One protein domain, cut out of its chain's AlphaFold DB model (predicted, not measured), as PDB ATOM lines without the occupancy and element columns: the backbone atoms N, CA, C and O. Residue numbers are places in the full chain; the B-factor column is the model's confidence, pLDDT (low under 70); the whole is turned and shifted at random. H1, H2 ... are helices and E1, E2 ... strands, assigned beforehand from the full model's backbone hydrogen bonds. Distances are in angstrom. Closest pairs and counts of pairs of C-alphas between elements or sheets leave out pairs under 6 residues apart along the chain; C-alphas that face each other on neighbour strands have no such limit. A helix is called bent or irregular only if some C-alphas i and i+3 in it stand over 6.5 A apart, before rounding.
ATOM      1  N   ARG A   7      92.805  79.677  83.448       96.50
ATOM      2  CA  ARG A   7      93.646  78.471  83.475       96.50
ATOM      3  C   ARG A   7      94.977  78.674  82.747       96.50
ATOM      4  O   ARG A   7      96.015  78.297  83.277       96.50
ATOM      5  N   ILE A   8      94.955  79.283  81.557       96.62
ATOM      6  CA  ILE A   8      96.172  79.556  80.775       96.62
ATOM      7  C   ILE A   8      97.085  80.533  81.519       96.62
ATOM      8  O   ILE A   8      98.289  80.298  81.583       96.62
ATOM      9  N   ILE A   9      96.520  81.589  82.112       96.50
ATOM     10  CA  ILE A   9      97.282  82.539  82.932       96.50
ATOM     11  C   ILE A   9      97.924  81.805  84.115       96.50
ATOM     12  O   ILE A   9      99.139  81.882  84.290       96.50
ATOM     13  N   ALA A  10      97.145  81.025  84.870       97.25
ATOM     14  CA  ALA A  10      97.632  80.251  86.009       97.25
ATOM     15  C   ALA A  10      98.792  79.315  85.632       97.25
ATOM     16  O   ALA A  10      99.858  79.357  86.249       97.25
ATOM     17  N   ASP A  11      98.602  78.486  84.602       97.50
ATOM     18  CA  ASP A  11      99.619  77.541  84.140       97.50
ATOM     19  C   ASP A  11     100.893  78.259  83.705       97.50
ATOM     20  O   ASP A  11     101.998  77.817  84.035       97.50
ATOM     21  N   ARG A  12     100.746  79.397  83.022       97.06
ATOM     22  CA  ARG A  12     101.884  80.166  82.538       97.06
ATOM     23  C   ARG A  12     102.660  80.839  83.664       97.06
ATOM     24  O   ARG A  12     103.885  80.788  83.655       97.06
ATOM     25  N   LEU A  13     101.984  81.419  84.656       96.81
ATOM     26  CA  LEU A  13     102.647  82.013  85.821       96.81
ATOM     27  C   LEU A  13     103.406  80.962  86.645       96.81
ATOM     28  O   LEU A  13     104.497  81.247  87.144       96.81
ATOM     29  N   VAL A  14     102.867  79.740  86.752       97.19
ATOM     30  CA  VAL A  14     103.559  78.608  87.389       97.19
ATOM     31  C   VAL A  14     104.781  78.179  86.576       97.19
ATOM     32  O   VAL A  14     105.849  77.970  87.145       97.19
ATOM     33  N   GLU A  15     104.654  78.066  85.251       97.38
ATOM     34  CA  GLU A  15     105.765  77.700  84.362       97.38
ATOM     35  C   GLU A  15     106.905  78.728  84.406       97.38
ATOM     36  O   GLU A  15     108.078  78.360  84.446       97.38
ATOM     37  N   LEU A  16     106.560  80.018  84.450       96.31
ATOM     38  CA  LEU A  16     107.508  81.124  84.581       96.31
ATOM     39  C   LEU A  16     108.112  81.243  85.990       96.31
ATOM     40  O   LEU A  16     108.998  82.072  86.198       96.31
ATOM     41  N   GLY A  17     107.641  80.450  86.955       94.31
ATOM     42  CA  GLY A  17     108.095  80.492  88.343       94.31
ATOM     43  C   GLY A  17     107.699  81.768  89.089       94.31
ATOM     44  O   GLY A  17     108.344  82.112  90.072       94.31
ATOM     45  N   MET A  18     106.669  82.482  88.627       94.12
ATOM     46  CA  MET A  18     106.162  83.694  89.289       94.12
ATOM     47  C   MET A  18     105.247  83.364  90.470       94.12
ATOM     48  O   MET A  18     105.169  84.127  91.426       94.12
ATOM     49  N   VAL A  19     104.570  82.213  90.424       94.12
ATOM     50  CA  VAL A  19     103.748  81.696  91.526       94.12
ATOM     51  C   VAL A  19     103.958  80.197  91.699       94.12
ATOM     52  O   VAL A  19     104.333  79.481  90.769       94.12
ATOM     53  N   THR A  20     103.674  79.689  92.897       94.31
ATOM     54  CA  THR A  20     103.600  78.242  93.123       94.31
ATOM     55  C   THR A  20     102.290  77.681  92.568       94.31
ATOM     56  O   THR A  20     101.289  78.392  92.475       94.31
ATOM     57  N   ARG A  21     102.256  76.375  92.264       96.94
ATOM     58  CA  ARG A  21     101.008  75.699  91.865       96.94
ATOM     59  C   ARG A  21      99.906  75.859  92.919       96.94
ATOM     60  O   ARG A  21      98.772  76.121  92.554       96.94
ATOM     61  N   ALA A  22     100.252  75.775  94.206       96.25
ATOM     62  CA  ALA A  22      99.293  75.957  95.295       96.25
ATOM     63  C   ALA A  22      98.661  77.359  95.283       96.25
ATOM     64  O   ALA A  22      97.442  77.473  95.343       96.25
ATOM     65  N   ARG A  23      99.471  78.417  95.119       93.69
ATOM     66  CA  ARG A  23      98.967  79.797  95.012       93.69
ATOM     67  C   ARG A  23      98.093  79.991  93.772       93.69
ATOM     68  O   ARG A  23      97.070  80.660  93.847       93.69
ATOM     69  N   ALA A  24      98.474  79.389  92.645       96.62
ATOM     70  CA  ALA A  24      97.666  79.429  91.430       96.62
ATOM     71  C   ALA A  24      96.300  78.748  91.623       96.62
ATOM     72  O   ALA A  24      95.280  79.298  91.218       96.62
ATOM     73  N   ASP A  25      96.267  77.590  92.282       97.31
ATOM     74  CA  ASP A  25      95.027  76.860  92.557       97.31
ATOM     75  C   ASP A  25      94.123  77.617  93.553       97.31
ATOM     76  O   ASP A  25      92.905  77.654  93.374       97.31
ATOM     77  N   GLU A  26      94.699  78.270  94.569       95.88
ATOM     78  CA  GLU A  26      93.972  79.144  95.504       95.88
ATOM     79  C   GLU A  26      93.342  80.350  94.792       95.88
ATOM     80  O   GLU A  26      92.160  80.641  94.990       95.88
ATOM     81  N   ALA A  27      94.103  81.016  93.920       95.56
ATOM     82  CA  ALA A  27      93.609  82.125  93.112       95.56
ATOM     83  C   ALA A  27      92.490  81.679  92.158       95.56
ATOM     84  O   ALA A  27      91.442  82.321  92.097       95.56
ATOM     85  N   LEU A  28      92.642  80.535  91.479       97.38
ATOM     86  CA  LEU A  28      91.579  79.963  90.647       97.38
ATOM     87  C   LEU A  28      90.320  79.663  91.471       97.38
ATOM     88  O   LEU A  28      89.217  79.998  91.045       97.38
ATOM     89  N   ALA A  29      90.456  79.101  92.674       96.69
ATOM     90  CA  ALA A  29      89.315  78.858  93.553       96.69
ATOM     91  C   ALA A  29      88.588  80.159  93.947       96.69
ATOM     92  O   ALA A  29      87.357  80.170  94.014       96.69
ATOM     93  N   LYS A  30      89.322  81.260  94.165       94.75
ATOM     94  CA  LYS A  30      88.740  82.589  94.410       94.75
ATOM     95  C   LYS A  30      88.034  83.126  93.164       94.75
ATOM     96  O   LYS A  30      86.869  83.514  93.257       94.75
ATOM     97  N   ILE A  31      88.683  83.062  92.003       94.62
ATOM     98  CA  ILE A  31      88.115  83.456  90.706       94.62
ATOM     99  C   ILE A  31      86.797  82.721  90.435       94.62
ATOM    100  O   ILE A  31      85.818  83.336  90.020       94.62
ATOM    101  N   ALA A  32      86.727  81.422  90.744       94.31
ATOM    102  CA  ALA A  32      85.545  80.589  90.512       94.31
ATOM    103  C   ALA A  32      84.275  81.085  91.229       94.31
ATOM    104  O   ALA A  32      83.167  80.693  90.858       94.31
ATOM    105  N   THR A  33      84.412  81.942  92.247       94.19
ATOM    106  CA  THR A  33      83.272  82.524  92.971       94.19
ATOM    107  C   THR A  33      82.489  83.545  92.138       94.19
ATOM    108  O   THR A  33      81.292  83.710  92.370       94.19
ATOM    109  N   TYR A  34      83.128  84.182  91.151       90.12
ATOM    110  CA  TYR A  34      82.508  85.168  90.254       90.12
ATOM    111  C   TYR A  34      82.679  84.845  88.760       90.12
ATOM    112  O   TYR A  34      81.889  85.317  87.947       90.12
ATOM    113  N   SER A  35      83.645  83.998  88.392       90.81
ATOM    114  CA  SER A  35      83.856  83.479  87.036       90.81
ATOM    115  C   SER A  35      84.105  81.961  87.080       90.81
ATOM    116  O   SER A  35      85.250  81.512  87.148       90.81
ATOM    117  N   PRO A  36      83.037  81.138  87.106       89.56
ATOM    118  CA  PRO A  36      83.147  79.698  87.369       89.56
ATOM    119  C   PRO A  36      83.728  78.878  86.206       89.56
ATOM    120  O   PRO A  36      84.141  77.738  86.412       89.56
ATOM    121  N   ASP A  37      83.739  79.416  84.983       94.06
ATOM    122  CA  ASP A  37      84.329  78.757  83.817       94.06
ATOM    123  C   ASP A  37      85.768  79.245  83.604       94.06
ATOM    124  O   ASP A  37      86.012  80.277  82.980       94.06
ATOM    125  N   HIS A  38      86.741  78.476  84.099       93.69
ATOM    126  CA  HIS A  38      88.163  78.798  83.938       93.69
ATOM    127  C   HIS A  38      88.668  78.736  82.496       93.69
ATOM    128  O   HIS A  38      89.789  79.172  82.219       93.69
ATOM    129  N   ASP A  39      87.858  78.188  81.594       95.06
ATOM    130  CA  ASP A  39      88.143  78.072  80.177       95.06
ATOM    131  C   ASP A  39      87.352  79.109  79.359       95.06
ATOM    132  O   ASP A  39      87.431  79.099  78.129       95.06
ATOM    133  N   ALA A  40      86.634  80.036  80.005       92.88
ATOM    134  CA  ALA A  40      86.059  81.212  79.359       92.88
ATOM    135  C   ALA A  40      87.161  82.143  78.828       92.88
ATOM    136  O   ALA A  40      88.238  82.262  79.414       92.88
ATOM    137  N   GLU A  41      86.897  82.768  77.678       94.19
ATOM    138  CA  GLU A  41      87.811  83.751  77.089       94.19
ATOM    139  C   GLU A  41      87.814  85.024  77.932       94.19
ATOM    140  O   GLU A  41      86.750  85.546  78.259       94.19
ATOM    141  N   ILE A  42      89.011  85.489  78.274       92.25
ATOM    142  CA  ILE A  42      89.250  86.741  78.986       92.25
ATOM    143  C   ILE A  42      89.589  87.807  77.947       92.25
ATOM    144  O   ILE A  42      90.388  87.550  77.038       92.25
ATOM    145  N   ALA A  43      88.972  88.981  78.066       88.69
ATOM    146  CA  ALA A  43      89.291  90.102  77.199       88.69
ATOM    147  C   ALA A  43      90.713  90.617  77.514       88.69
ATOM    148  O   ALA A  43      91.126  90.560  78.672       88.69
ATOM    149  N   PRO A  44      91.499  91.076  76.525       85.25
ATOM    150  CA  PRO A  44      92.865  91.552  76.762       85.25
ATOM    151  C   PRO A  44      92.986  92.586  77.891       85.25
ATOM    152  O   PRO A  44      93.933  92.520  78.669       85.25
ATOM    153  N   GLU A  45      92.011  93.487  78.001       83.00
ATOM    154  CA  GLU A  45      91.906  94.509  79.045       83.00
ATOM    155  C   GLU A  45      91.725  93.930  80.459       83.00
ATOM    156  O   GLU A  45      92.215  94.503  81.424       83.00
ATOM    157  N   ASP A  46      91.107  92.755  80.587       88.88
ATOM    158  CA  ASP A  46      90.828  92.131  81.883       88.88
ATOM    159  C   ASP A  46      92.024  91.312  82.398       88.88
ATOM    160  O   ASP A  46      92.038  90.879  83.547       88.88
ATOM    161  N   VAL A  47      93.046  91.044  81.572       91.00
ATOM    162  CA  VAL A  47      94.161  90.153  81.954       91.00
ATOM    163  C   VAL A  47      94.858  90.629  83.228       91.00
ATOM    164  O   VAL A  47      95.234  89.806  84.065       91.00
ATOM    165  N   VAL A  48      95.009  91.942  83.391       89.88
ATOM    166  CA  VAL A  48      95.671  92.538  84.554       89.88
ATOM    167  C   VAL A  48      94.900  92.263  85.848       89.88
ATOM    168  O   VAL A  48      95.523  91.915  86.854       89.88
ATOM    169  N   ASP A  49      93.567  92.290  85.809       88.81
ATOM    170  CA  ASP A  49      92.720  91.945  86.957       88.81
ATOM    171  C   ASP A  49      92.937  90.490  87.388       88.81
ATOM    172  O   ASP A  49      93.017  90.177  88.576       88.81
ATOM    173  N   PHE A  50      93.121  89.576  86.432       92.50
ATOM    174  CA  PHE A  50      93.462  88.192  86.762       92.50
ATOM    175  C   PHE A  50      94.872  88.075  87.351       92.50
ATOM    176  O   PHE A  50      95.064  87.314  88.298       92.50
ATOM    177  N   LEU A  51      95.862  88.821  86.850       92.62
ATOM    178  CA  LEU A  51      97.211  88.840  87.437       92.62
ATOM    179  C   LEU A  51      97.203  89.332  88.893       92.62
ATOM    180  O   LEU A  51      97.932  88.787  89.728       92.62
ATOM    181  N   TYR A  52      96.341  90.298  89.210       90.81
ATOM    182  CA  TYR A  52      96.107  90.745  90.582       90.81
ATOM    183  C   TYR A  52      95.581  89.619  91.475       90.81
ATOM    184  O   TYR A  52      96.081  89.417  92.581       90.81
ATOM    185  N   GLU A  53      94.655  88.804  90.977       92.31
ATOM    186  CA  GLU A  53      94.107  87.662  91.719       92.31
ATOM    187  C   GLU A  53      95.141  86.559  91.994       92.31
ATOM    188  O   GLU A  53      95.124  85.935  93.057       92.31
ATOM    189  N   PHE A  54      96.104  86.360  91.088       93.06
ATOM    190  CA  PHE A  54      97.270  85.497  91.330       93.06
ATOM    191  C   PHE A  54      98.304  86.130  92.277       93.06
ATOM    192  O   PHE A  54      99.258  85.467  92.706       93.06
ATOM    193  N   GLY A  55      98.111  87.406  92.622       89.75
ATOM    194  CA  GLY A  55      98.952  88.191  93.510       89.75
ATOM    195  C   GLY A  55     100.376  88.319  92.989       89.75
ATOM    196  O   GLY A  55     101.317  88.094  93.751       89.75
ATOM    197  N   VAL A  56     100.512  88.591  91.689       91.62
ATOM    198  CA  VAL A  56     101.787  88.951  91.047       91.62
ATOM    199  C   VAL A  56     101.881  90.443  90.730       91.62
ATOM    200  O   VAL A  56     102.930  90.895  90.274       91.62
ATOM    201  N   THR A  57     100.805  91.202  90.964       92.62
ATOM    202  CA  THR A  57     100.773  92.650  90.763       92.62
ATOM    203  C   THR A  57     100.526  93.420  92.055       92.62
ATOM    204  O   THR A  57      99.878  92.948  92.991       92.62
ATOM    205  N   VAL A  58     101.034  94.649  92.071       92.62
ATOM    206  CA  VAL A  58     100.747  95.681  93.065       92.62
ATOM    207  C   VAL A  58      99.929  96.752  92.366       92.62
ATOM    208  O   VAL A  58     100.337  97.236  91.314       92.62
ATOM    209  N   VAL A  59      98.780  97.108  92.932       90.44
ATOM    210  CA  VAL A  59      97.879  98.117  92.365       90.44
ATOM    211  C   VAL A  59      97.872  99.329  93.285       90.44
ATOM    212  O   VAL A  59      97.637  99.199  94.487       90.44
ATOM    213  N   VAL A  60      98.130 100.499  92.714       89.62
ATOM    214  CA  VAL A  60      98.161 101.789  93.400       89.62
ATOM    215  C   VAL A  60      97.024 102.633  92.843       89.62
ATOM    216  O   VAL A  60      97.142 103.262  91.791       89.62
ATOM    217  N   ASP A 141     118.825  88.250  93.257       89.75
ATOM    218  CA  ASP A 141     117.522  88.119  92.614       89.75
ATOM    219  C   ASP A 141     117.340  89.220  91.548       89.75
ATOM    220  O   ASP A 141     117.336  90.407  91.876       89.75
ATOM    221  N   PRO A 142     117.191  88.862  90.257       91.88
ATOM    222  CA  PRO A 142     117.139  89.837  89.175       91.88
ATOM    223  C   PRO A 142     115.736  90.421  88.940       91.88
ATOM    224  O   PRO A 142     115.516  91.059  87.906       91.88
ATOM    225  N   ARG A 143     114.757  90.148  89.812       93.19
ATOM    226  CA  ARG A 143     113.410  90.715  89.710       93.19
ATOM    227  C   ARG A 143     113.419  92.203  90.070       93.19
ATOM    228  O   ARG A 143     113.959  92.595  91.098       93.19
ATOM    229  N   VAL A 144     112.754  92.999  89.239       93.75
ATOM    230  CA  VAL A 144     112.477  94.429  89.461       93.75
ATOM    231  C   VAL A 144     110.994  94.690  89.229       93.75
ATOM    232  O   VAL A 144     110.324  93.860  88.597       93.75
ATOM    233  N   PHE A 145     110.459  95.785  89.763       94.56
ATOM    234  CA  PHE A 145     109.083  96.159  89.463       94.56
ATOM    235  C   PHE A 145     109.021  96.729  88.046       94.56
ATOM    236  O   PHE A 145     109.804  97.591  87.684       94.56
ATOM    237  N   HIS A 146     108.106  96.214  87.226       94.88
ATOM    238  CA  HIS A 146     107.777  96.804  85.931       94.88
ATOM    239  C   HIS A 146     106.399  97.438  86.041       94.88
ATOM    240  O   HIS A 146     105.457  96.770  86.468       94.88
ATOM    241  N   THR A 147     106.267  98.683  85.615       93.69
ATOM    242  CA  THR A 147     104.982  99.363  85.467       93.69
ATOM    243  C   THR A 147     104.250  98.804  84.249       93.69
ATOM    244  O   THR A 147     104.828  98.694  83.163       93.69
ATOM    245  N   ILE A 148     102.982  98.432  84.416       91.38
ATOM    246  CA  ILE A 148     102.079  98.094  83.318       91.38
ATOM    247  C   ILE A 148     101.527  99.401  82.757       91.38
ATOM    248  O   ILE A 148     100.813 100.121  83.449       91.38
ATOM    249  N   ILE A 149     101.864  99.701  81.506       86.06
ATOM    250  CA  ILE A 149     101.352 100.876  80.808       86.06
ATOM    251  C   ILE A 149     100.004 100.509  80.200       86.06
ATOM    252  O   ILE A 149      99.937  99.718  79.257       86.06
ATOM    253  N   ASP A 150      98.941 101.083  80.746       72.94
ATOM    254  CA  ASP A 150      97.609 101.011  80.167       72.94
ATOM    255  C   ASP A 150      96.964 102.398  80.151       72.94
ATOM    256  O   ASP A 150      96.934 103.104  81.158       72.94
ATOM    257  N   ASP A 151      96.424 102.772  78.994       63.34
ATOM    258  CA  ASP A 151      95.785 104.070  78.770       63.34
ATOM    259  C   ASP A 151      94.370 104.130  79.396       63.34
ATOM    260  O   ASP A 151      93.728 105.187  79.381       63.34
ATOM    261  N   GLY A 152      93.854 102.997  79.899       63.06
ATOM    262  CA  GLY A 152      92.505 102.837  80.444       63.06
ATOM    263  C   GLY A 152      92.404 102.793  81.973       63.06
ATOM    264  O   GLY A 152      91.340 103.122  82.508       63.06
ATOM    265  N   HIS A 153      93.466 102.423  82.690       62.97
ATOM    266  CA  HIS A 153      93.445 102.313  84.149       62.97
ATOM    267  C   HIS A 153      93.717 103.654  84.856       62.97
ATOM    268  O   HIS A 153      94.643 104.395  84.534       62.97
ATOM    269  N   THR A 154      92.929 103.964  85.892       74.25
ATOM    270  CA  THR A 154      93.167 105.121  86.780       74.25
ATOM    271  C   THR A 154      94.256 104.859  87.829       74.25
ATOM    272  O   THR A 154      94.655 105.783  88.541       74.25
ATOM    273  N   ALA A 155      94.752 103.624  87.911       84.06
ATOM    274  CA  ALA A 155      95.738 103.151  88.875       84.06
ATOM    275  C   ALA A 155      97.100 102.893  88.217       84.06
ATOM    276  O   ALA A 155      97.151 102.496  87.054       84.06
ATOM    277  N   ASP A 156      98.185 103.047  88.980       90.12
ATOM    278  CA  ASP A 156      99.478 102.478  88.585       90.12
ATOM    279  C   ASP A 156      99.520 101.009  88.987       90.12
ATOM    280  O   ASP A 156      99.174 100.645  90.115       90.12
ATOM    281  N   ILE A 157      99.939 100.154  88.060       92.56
ATOM    282  CA  ILE A 157     100.005  98.714  88.285       92.56
ATOM    283  C   ILE A 157     101.435  98.267  88.053       92.56
ATOM    284  O   ILE A 157     102.011  98.529  87.003       92.56
ATOM    285  N   TYR A 158     101.997  97.559  89.023       94.62
ATOM    286  CA  TYR A 158     103.367  97.071  88.976       94.62
ATOM    287  C   TYR A 158     103.381  95.550  89.005       94.62
ATOM    288  O   TYR A 158     102.589  94.938  89.717       94.62
ATOM    289  N   VAL A 159     104.309  94.929  88.283       95.00
ATOM    290  CA  VAL A 159     104.578  93.487  88.333       95.00
ATOM    291  C   VAL A 159     106.039  93.255  88.693       95.00
ATOM    292  O   VAL A 159     106.938  93.765  88.029       95.00
ATOM    293  N   LEU A 160     106.297  92.465  89.735       94.56
ATOM    294  CA  LEU A 160     107.662  92.096  90.104       94.56
ATOM    295  C   LEU A 160     108.128  90.930  89.227       94.56
ATOM    296  O   LEU A 160     107.660  89.799  89.376       94.56
ATOM    297  N   ALA A 161     109.048  91.194  88.302       95.38
ATOM    298  CA  ALA A 161     109.461  90.212  87.309       95.38
ATOM    299  C   ALA A 161     110.934  90.354  86.921       95.38
ATOM    300  O   ALA A 161     111.493  91.447  86.816       95.38
ATOM    301  N   THR A 162     111.567  89.222  86.624       95.56
ATOM    302  CA  THR A 162     112.846  89.214  85.905       95.56
ATOM    303  C   THR A 162     112.647  89.741  84.478       95.56
ATOM    304  O   THR A 162     111.543  89.628  83.929       95.56
ATOM    305  N   PRO A 163     113.702  90.219  83.793       94.94
ATOM    306  CA  PRO A 163     113.592  90.640  82.395       94.94
ATOM    307  C   PRO A 163     113.012  89.561  81.464       94.94
ATOM    308  O   PRO A 163     112.252  89.873  80.548       94.94
ATOM    309  N   ALA A 164     113.331  88.285  81.713       95.88
ATOM    310  CA  ALA A 164     112.820  87.160  80.931       95.88
ATOM    311  C   ALA A 164     111.326  86.900  81.186       95.88
ATOM    312  O   ALA A 164     110.576  86.683  80.235       95.88
ATOM    313  N   GLN A 165     110.885  86.967  82.446       96.50
ATOM    314  CA  GLN A 165     109.468  86.858  82.806       96.50
ATOM    315  C   GLN A 165     108.665  88.019  82.216       96.50
ATOM    316  O   GLN A 165     107.659  87.783  81.556       96.50
ATOM    317  N   ALA A 166     109.148  89.256  82.357       96.19
ATOM    318  CA  ALA A 166     108.507  90.424  81.765       96.19
ATOM    319  C   ALA A 166     108.392  90.279  80.238       96.19
ATOM    320  O   ALA A 166     107.333  90.522  79.671       96.19
ATOM    321  N   ALA A 167     109.447  89.832  79.545       95.50
ATOM    322  CA  ALA A 167     109.387  89.575  78.103       95.50
ATOM    323  C   ALA A 167     108.349  88.501  77.728       95.50
ATOM    324  O   ALA A 167     107.643  88.668  76.733       95.50
ATOM    325  N   ALA A 168     108.224  87.437  78.526       95.81
ATOM    326  CA  ALA A 168     107.206  86.410  78.327       95.81
ATOM    327  C   ALA A 168     105.786  86.967  78.516       95.81
ATOM    328  O   ALA A 168     104.944  86.759  77.652       95.81
ATOM    329  N   LEU A 169     105.537  87.752  79.570       94.56
ATOM    330  CA  LEU A 169     104.235  88.391  79.796       94.56
ATOM    331  C   LEU A 169     103.837  89.322  78.637       94.56
ATOM    332  O   LEU A 169     102.698  89.264  78.171       94.56
ATOM    333  N   ARG A 170     104.780  90.122  78.112       93.25
ATOM    334  CA  ARG A 170     104.539  90.958  76.921       93.25
ATOM    335  C   ARG A 170     104.157  90.102  75.704       93.25
ATOM    336  O   ARG A 170     103.228  90.437  74.978       93.25
ATOM    337  N   ALA A 171     104.868  88.996  75.473       92.94
ATOM    338  CA  ALA A 171     104.658  88.142  74.302       92.94
ATOM    339  C   ALA A 171     103.366  87.311  74.375       92.94
ATOM    340  O   ALA A 171     102.665  87.177  73.370       92.94
ATOM    341  N   ASP A 172     103.061  86.759  75.549       92.81
ATOM    342  CA  ASP A 172     101.972  85.802  75.742       92.81
ATOM    343  C   ASP A 172     100.626  86.505  75.970       92.81
ATOM    344  O   ASP A 172      99.594  86.024  75.497       92.81
ATOM    345  N   PHE A 173     100.642  87.659  76.645       91.44
ATOM    346  CA  PHE A 173      99.434  88.378  77.060       91.44
ATOM    347  C   PHE A 173      99.296  89.782  76.465       91.44
ATOM    348  O   PHE A 173      98.264  90.416  76.651       91.44
ATOM    349  N   GLY A 174     100.292  90.271  75.722       90.31
ATOM    350  CA  GLY A 174     100.221  91.583  75.075       90.31
ATOM    351  C   GLY A 174     100.367  92.771  76.027       90.31
ATOM    352  O   GLY A 174     100.018  93.880  75.641       90.31
ATOM    353  N   LEU A 175     100.880  92.559  77.243       90.31
ATOM    354  CA  LEU A 175     101.090  93.638  78.213       90.31
ATOM    355  C   LEU A 175     102.182  94.598  77.730       90.31
ATOM    356  O   LEU A 175     103.225  94.158  77.239       90.31
ATOM    357  N   ALA A 176     101.983  95.897  77.929       91.06
ATOM    358  CA  ALA A 176     103.052  96.882  77.835       91.06
ATOM    359  C   ALA A 176     103.677  97.038  79.224       91.06
ATOM    360  O   ALA A 176     103.006  97.439  80.165       91.06
ATOM    361  N   LEU A 177     104.946  96.659  79.357       91.50
ATOM    362  CA  LEU A 177     105.677  96.734  80.623       91.50
ATOM    363  C   LEU A 177     106.883  97.655  80.450       91.50
ATOM    364  O   LEU A 177     107.612  97.502  79.461       91.50
ATOM    365  N   GLU A 178     107.139  98.519  81.422       88.62
ATOM    366  CA  GLU A 178     108.330  99.371  81.514       88.62
ATOM    367  C   GLU A 178     109.005  99.159  82.875       88.62
ATOM    368  O   GLU A 178     108.291  99.118  83.872       88.62
ATOM    369  N   PRO A 179     110.330  98.936  82.930       79.62
ATOM    370  CA  PRO A 179     111.054  98.849  84.195       79.62
ATOM    371  C   PRO A 179     111.133 100.206  84.899       79.62
ATOM    372  O   PRO A 179     111.039 101.245  84.203       79.62
TER     373      PRO A 179
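AT A GLANCE: This is residues 7 to 60 and 141 to 179 of the 179 residues of an uncharacterized protein of Actinomadura harenae (UniProt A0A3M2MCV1). A small antiparallel sheet of three strands, E1, E3 and E2, has the helices H3 and H4 over one face and no named helix over the other. A helical hairpin, H1 and H2, is not on the sheet, with no C-alpha within 10 A of the sheet's C-alphas; H2 only just touches H3, and H1 is near H4. The printed part has 93 residues, with four named helices and three named strands in the order H1 H2 H3 E1 E2 E3 H4; the sheet's order is E1 E3 E2, and the class is mixed, helices and strands. The whole is compact, with a radius of gyration of the C-alphas of 12.6 A, and rounded, spanning 34 by 30 by 23 A.

HOW THE PARTS SIT: H1, residues 7 to 15, and H2, residues 21 to 31, form a helical hairpin. They touch, closest at the C-alphas of Ala 10 and Ala 24, 5.5 A apart, and run opposite ways at a shallow tilt of 23 degrees. H3, residues 44 to 53, only just touches H2, with 3 pairs of C-alphas within 8 A; the closest, those of Ala 27 and Glu 53, are 5.7 A apart. H3 is irregular, but only just: C-alphas 45 and 48 are 7.0 A apart. The edge strand E1, residues 57 to 60, is antiparallel to the inner strand E3, residues 156 to 161, with N 58 and O 158 within hydrogen-bond range at 2.8 A. The other edge strand, E2, residues 144 to 148, forms a hairpin with E3, with N 146 and O 159 2.8 A apart. Residues 177 to 178 pair antiparallel with residues 147 to 148 of E2. H3 and H4, residues 163 to 173, lie on the same face of the sheet, in two layers, helices over a sheet. H3, at a height over the sheet of 10.3 A, runs across the strands, at 71 degrees to E1 on the local plane. H4, at a height of 9.3 A, lies over E3 and runs slantwise to it, at 50 degrees on the local plane. H1 and H4 are near each other, while H2 and H4 are apart. Every O i to N i+4 pair is within hydrogen-bond range in H1, H2 and H4; in H3 it is 4 of 6.

IN THESE COORDINATES: H1 begins at C-alpha 7, (93.646, 78.471, 83.475), and is 12.2 A long. H2 is 15.1 A long, H3 15.5 A, E2 12.6 A and E3 15.9 A. H4 is 15.3 A long and ends at C-alpha 173, (99.434, 88.378, 77.060).

THE WHOLE: The C-alphas farthest apart, those of Pro 36 and Asp 141, are 35.8 A apart. Residues 61 to 140 are not printed, and C-alphas 60 and 141 are 23.7 A apart across the cut. The link from H2 to H3, 12 residues, is long. The mean pLDDT of the printed part is 91.7; residues 151 to 153 are under 70.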